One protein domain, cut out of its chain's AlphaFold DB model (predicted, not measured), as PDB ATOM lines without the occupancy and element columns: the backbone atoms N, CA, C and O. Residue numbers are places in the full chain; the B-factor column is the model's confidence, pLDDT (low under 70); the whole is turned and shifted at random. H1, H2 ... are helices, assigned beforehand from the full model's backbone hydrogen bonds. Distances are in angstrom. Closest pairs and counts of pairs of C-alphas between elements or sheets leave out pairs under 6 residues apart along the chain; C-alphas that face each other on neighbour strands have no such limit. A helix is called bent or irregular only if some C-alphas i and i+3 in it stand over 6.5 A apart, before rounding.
ATOM      1  N   ASP A   4     -20.456  37.456  22.992       74.00
ATOM      2  CA  ASP A   4     -19.212  37.559  23.757       74.00
ATOM      3  C   ASP A   4     -18.431  38.861  23.495       74.00
ATOM      4  O   ASP A   4     -17.665  39.288  24.359       74.00
ATOM      5  N   ASP A   5     -18.667  39.541  22.362       75.81
ATOM      6  CA  ASP A   5     -17.991  40.801  22.017       75.81
ATOM      7  C   ASP A   5     -18.381  41.957  22.963       75.81
ATOM      8  O   ASP A   5     -17.615  42.914  23.107       75.81
ATOM      9  N   PHE A   6     -19.540  41.859  23.632       80.00
ATOM     10  CA  PHE A   6     -20.081  42.861  24.566       80.00
ATOM     11  C   PHE A   6     -20.299  42.307  25.982       80.00
ATOM     12  O   PHE A   6     -21.185  42.745  26.716       80.00
ATOM     13  N   SER A   7     -19.496  41.323  26.384       83.62
ATOM     14  CA  SER A   7     -19.570  40.760  27.731       83.62
ATOM     15  C   SER A   7     -19.265  41.812  28.802       83.62
ATOM     16  O   SER A   7     -18.193  42.405  28.806       83.62
ATOM     17  N   LEU A   8     -20.146  41.965  29.796       83.88
ATOM     18  CA  LEU A   8     -19.920  42.858  30.947       83.88
ATOM     19  C   LEU A   8     -18.757  42.419  31.856       83.88
ATOM     20  O   LEU A   8     -18.364  43.149  32.761       83.88
ATOM     21  N   LYS A   9     -18.216  41.210  31.649       86.06
ATOM     22  CA  LYS A   9     -17.001  40.741  32.333       86.06
ATOM     23  C   LYS A   9     -15.729  41.321  31.716       86.06
ATOM     24  O   LYS A   9     -14.670  41.229  32.331       86.06
ATOM     25  N   ASP A  10     -15.825  41.857  30.504       88.12
ATOM     26  CA  ASP A  10     -14.724  42.530  29.841       88.12
ATOM     27  C   ASP A  10     -14.533  43.918  30.467       88.12
ATOM     28  O   ASP A  10     -15.462  44.717  30.409       88.12
ATOM     29  N   PRO A  11     -13.375  44.250  31.060       90.38
ATOM     30  CA  PRO A  11     -13.149  45.576  31.639       90.38
ATOM     31  C   PRO A  11     -13.302  46.727  30.629       90.38
ATOM     32  O   PRO A  11     -13.581  47.847  31.048       90.38
ATOM     33  N   ASP A  12     -13.178  46.460  29.325       90.25
ATOM     34  CA  ASP A  12     -13.328  47.449  28.255       90.25
ATOM     35  C   ASP A  12     -14.747  47.474  27.641       90.25
ATOM     36  O   ASP A  12     -14.950  48.109  26.599       90.25
ATOM     37  N   TRP A  13     -15.740  46.805  28.251       88.75
ATOM     38  CA  TRP A  13     -17.102  46.686  27.701       88.75
ATOM     39  C   TRP A  13     -17.721  48.047  27.352       88.75
ATOM     40  O   TRP A  13     -18.342  48.187  26.299       88.75
ATOM     41  N   GLU A  14     -17.520  49.063  28.199       88.31
ATOM     42  CA  GLU A  14     -18.106  50.397  28.027       88.31
ATOM     43  C   GLU A  14     -17.546  51.076  26.779       88.31
ATOM     44  O   GLU A  14     -18.293  51.559  25.927       88.31
ATOM     45  N   ARG A  15     -16.221  51.037  26.621       89.75
ATOM     46  CA  ARG A  15     -15.553  51.592  25.450       89.75
ATOM     47  C   ARG A  15     -15.968  50.858  24.179       89.75
ATOM     48  O   ARG A  15     -16.272  51.512  23.191       89.75
ATOM     49  N   LYS A  16     -16.022  49.523  24.199       87.25
ATOM     50  CA  LYS A  16     -16.467  48.723  23.045       87.25
ATOM     51  C   LYS A  16     -17.903  49.044  22.638       87.25
ATOM     52  O   LYS A  16     -18.197  49.087  21.448       87.25
ATOM     53  N   LEU A  17     -18.782  49.282  23.609       87.75
ATOM     54  CA  LEU A  17     -20.176  49.647  23.367       87.75
ATOM     55  C   LEU A  17     -20.294  51.042  22.733       87.75
ATOM     56  O   LEU A  17     -21.021  51.203  21.754       87.75
ATOM     57  N   ILE A  18     -19.536  52.019  23.247       87.19
ATOM     58  CA  ILE A  18     -19.484  53.388  22.711       87.19
ATOM     59  C   ILE A  18     -18.864  53.401  21.306       87.19
ATOM     60  O   ILE A  18     -19.484  53.902  20.369       87.19
ATOM     61  N   ASP A  19     -17.677  52.813  21.141       89.44
ATOM     62  CA  ASP A  19     -16.943  52.777  19.868       89.44
ATOM     63  C   ASP A  19     -17.694  51.943  18.811       89.44
ATOM     64  O   ASP A  19     -17.666  52.256  17.621       89.44
ATOM     65  N   GLY A  20     -18.397  50.889  19.241       84.25
ATOM     66  CA  GLY A  20     -19.207  50.024  18.384       84.25
ATOM     67  C   GLY A  20     -20.523  50.650  17.913       84.25
ATOM     68  O   GLY A  20     -21.143  50.098  17.000       84.25
ATOM     69  N   ASN A  21     -20.944  51.771  18.518       88.12
ATOM     70  CA  ASN A  21     -22.154  52.535  18.194       88.12
ATOM     71  C   ASN A  21     -23.406  51.651  18.007       88.12
ATOM     72  O   ASN A  21     -24.183  51.842  17.071       88.12
ATOM     73  N   GLN A  22     -23.566  50.648  18.876       87.06
ATOM     74  CA  GLN A  22     -24.683  49.707  18.824       87.06
ATOM     75  C   GLN A  22     -25.899  50.274  19.557       87.06
ATOM     76  O   GLN A  22     -25.813  50.731  20.697       87.06
ATOM     77  N   SER A  23     -27.057  50.206  18.916       91.94
ATOM     78  CA  SER A  23     -28.341  50.486  19.547       91.94
ATOM     79  C   SER A  23     -28.732  49.379  20.527       91.94
ATOM     80  O   SER A  23     -28.338  48.218  20.393       91.94
ATOM     81  N   LEU A  24     -29.600  49.710  21.490       91.75
ATOM     82  CA  LEU A  24     -30.158  48.723  22.419       91.75
ATOM     83  C   LEU A  24     -30.821  47.550  21.680       91.75
ATOM     84  O   LEU A  24     -30.666  46.402  22.083       91.75
ATOM     85  N   LEU A  25     -31.532  47.828  20.583       94.00
ATOM     86  CA  LEU A  25     -32.196  46.796  19.789       94.00
ATOM     87  C   LEU A  25     -31.189  45.843  19.128       94.00
ATOM     88  O   LEU A  25     -31.436  44.640  19.078       94.00
ATOM     89  N   GLU A  26     -30.058  46.350  18.639       92.50
ATOM     90  CA  GLU A  26     -28.990  45.503  18.092       92.50
ATOM     91  C   GLU A  26     -28.389  44.602  19.172       92.50
ATOM     92  O   GLU A  26     -28.218  43.408  18.936       92.50
ATOM     93  N   LEU A  27     -28.174  45.127  20.381       91.81
ATOM     94  CA  LEU A  27     -27.700  44.331  21.517       91.81
ATOM     95  C   LEU A  27     -28.712  43.247  21.925       91.81
ATOM     96  O   LEU A  27     -28.330  42.099  22.141       91.81
ATOM     97  N   MET A  28     -30.008  43.568  21.966       94.88
ATOM     98  CA  MET A  28     -31.061  42.583  22.249       94.88
ATOM     99  C   MET A  28     -31.131  41.497  21.168       94.88
ATOM    100  O   MET A  28     -31.279  40.317  21.482       94.88
ATOM    101  N   ARG A  29     -30.945  41.865  19.894       94.44
ATOM    102  CA  ARG A  29     -30.858  40.900  18.788       94.44
ATOM    103  C   ARG A  29     -29.656  39.973  18.902       94.44
ATOM    104  O   ARG A  29     -29.766  38.844  18.457       94.44
ATOM    105  N   LEU A  30     -28.537  40.388  19.490       91.88
ATOM    106  CA  LEU A  30     -27.427  39.459  19.736       91.88
ATOM    107  C   LEU A  30     -27.813  38.391  20.771       91.88
ATOM    108  O   LEU A  30     -27.445  37.230  20.617       91.88
ATOM    109  N   SER A  31     -28.591  38.762  21.787       91.75
ATOM    110  CA  SER A  31     -28.942  37.893  22.920       91.75
ATOM    111  C   SER A  31     -30.233  37.082  22.740       91.75
ATOM    112  O   SER A  31     -30.626  36.359  23.659       91.75
ATOM    113  N   LEU A  32     -30.895  37.162  21.575       93.12
ATOM    114  CA  LEU A  32     -32.241  36.603  21.371       93.12
ATOM    115  C   LEU A  32     -32.350  35.095  21.666       93.12
ATOM    116  O   LEU A  32     -33.404  34.605  22.072       93.12
ATOM    117  N   ASP A  33     -31.276  34.336  21.443       90.56
ATOM    118  CA  ASP A  33     -31.261  32.876  21.611       90.56
ATOM    119  C   ASP A  33     -31.015  32.420  23.048       90.56
ATOM    120  O   ASP A  33     -31.214  31.247  23.371       90.56
ATOM    121  N   HIS A  34     -30.652  33.353  23.927       88.75
ATOM    122  CA  HIS A  34     -30.281  33.068  25.309       88.75
ATOM    123  C   HIS A  34     -31.241  33.682  26.328       88.75
ATOM    124  O   HIS A  34     -31.365  33.145  27.428       88.75
ATOM    125  N   ASP A  35     -31.931  34.766  25.967       95.44
ATOM    126  CA  ASP A  35     -32.758  35.536  26.891       95.44
ATOM    127  C   ASP A  35     -34.161  35.807  26.323       95.44
ATOM    128  O   ASP A  35     -34.325  36.279  25.195       95.44
ATOM    129  N   ILE A  36     -35.191  35.484  27.112       97.25
ATOM    130  CA  ILE A  36     -36.596  35.644  26.710       97.25
ATOM    131  C   ILE A  36     -36.944  37.123  26.513       97.25
ATOM    132  O   ILE A  36     -37.646  37.455  25.561       97.25
ATOM    133  N   VAL A  37     -36.443  38.020  27.367       96.94
ATOM    134  CA  VAL A  37     -36.709  39.460  27.249       96.94
ATOM    135  C   VAL A  37     -36.021  40.004  26.000       96.94
ATOM    136  O   VAL A  37     -36.656  40.699  25.211       96.94
ATOM    137  N   ALA A  38     -34.767  39.631  25.751       96.75
ATOM    138  CA  ALA A  38     -34.054  40.010  24.535       96.75
ATOM    139  C   ALA A  38     -34.780  39.532  23.268       96.75
ATOM    140  O   ALA A  38     -34.889  40.285  22.298       96.75
ATOM    141  N   ARG A  39     -35.342  38.315  23.292       97.38
ATOM    142  CA  ARG A  39     -36.187  37.805  22.207       97.38
ATOM    143  C   ARG A  39     -37.424  38.667  21.992       97.38
ATOM    144  O   ARG A  39     -37.711  38.989  20.844       97.38
ATOM    145  N   GLU A  40     -38.117  39.076  23.052       98.00
ATOM    146  CA  GLU A  40     -39.279  39.964  22.926       98.00
ATOM    147  C   GLU A  40     -38.897  41.302  22.287       98.00
ATOM    148  O   GLU A  40     -39.555  41.738  21.348       98.00
ATOM    149  N   TRP A  41     -37.786  41.916  22.699       97.44
ATOM    150  CA  TRP A  41     -37.279  43.131  22.052       97.44
ATOM    151  C   TRP A  41     -36.933  42.912  20.575       97.44
ATOM    152  O   TRP A  41     -37.234  43.753  19.733       97.44
ATOM    153  N   ALA A  42     -36.301  41.784  20.250       97.31
ATOM    154  CA  ALA A  42     -35.872  41.465  18.892       97.31
ATOM    155  C   ALA A  42     -37.032  41.115  17.941       97.31
ATOM    156  O   ALA A  42     -36.843  41.182  16.725       97.31
ATOM    157  N   THR A  43     -38.194  40.739  18.487       96.81
ATOM    158  CA  THR A  43     -39.366  40.225  17.753       96.81
ATOM    159  C   THR A  43     -40.630  41.058  17.980       96.81
ATOM    160  O   THR A  43     -41.742  40.565  17.812       96.81
ATOM    161  N   ASP A  44     -40.480  42.328  18.366       96.81
ATOM    162  CA  ASP A  44     -41.594  43.266  18.560       96.81
ATOM    163  C   ASP A  44     -42.670  42.760  19.550       96.81
ATOM    164  O   ASP A  44     -43.869  43.005  19.389       96.81
TER     165      ASP A  44
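AT A GLANCE: This is residues 4 to 44 of the 147 residues of the protein "ATP:dephospho-CoA triphosphoribosyl transferase" of Methanosaeta sp. PtaB.Bin005 (UniProt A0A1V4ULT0). Three short helices follow one another along the longest axis: H2 and H3 pack together at a steep angle at one end, and H1 stands by itself at the other. Seen along the chain, H1 and H2 are the two sides of an open U, with the link of residues 20 to 23 as its base, and before H1 come residues 4 to 6, a helical run too short to bear a name, and then a loop of residues 7 to 12. The printed part has 41 residues with three named helices, in the order H1, H2, H3, and no named strand; the class is all helix, with 21 of the 41 residues in named helices. The whole is only just compact, close to loose, with a radius of gyration of the C-alphas of 10.7 A, and its C-alphas span 29 by 19 by 10 A, which is only just elongated.

HOW THE PARTS SIT: Start at Asp 4 and read on to H1, residues 13 to 19, which touches no helix. A tight link of 4 residues takes you to H2, residues 24 to 30, and H1 and H2 are apart, with no C-alpha of the one within 8 A of the other. Another tight link, of 5 residues, takes you to H3, residues 36 to 42. Here H2 and H3 touch, with 10 pairs of C-alphas within 8 A. Their closest C-alphas are those of Met 28 and Ala 38, 4.6 A apart. The lines of H2 and H3 stand at a steep tilt of 65 degrees, opposite ways, and their centres are 8.7 A apart. H1 and H3 are apart. In H1, H2 and H3 every O i to N i+4 pair is within hydrogen-bond range.

IN THESE COORDINATES: Find C-alpha 13 at (-17.102, 46.686, 27.701); from there H1 runs through residues 13 to 19, 9.9 A from first to last C-alpha. Go next to C-alpha 24 at (-30.158, 48.723, 22.419), where H2 begins; its residues 24 to 30 cover 10.0 A. H3 holds residues 36 to 42, 9.8 A from first to last C-alpha, and you find its end at C-alpha 42, at (-35.872, 41.465, 18.892). None of the three helices is bent.

THE WHOLE: Look to Pro 11 and Asp 44 for the two C-alphas farthest apart, 31.4 A. From the first printed C-alpha, that of Asp 4, to the last, that of Asp 44, it is 23.7 A. The printed part runs from residue 4 to residue 44 with no cut, and neither link between the helices is long. In the B-factor column of this model the mean pLDDT of the printed part is 90.4, and no printed residue is under 70.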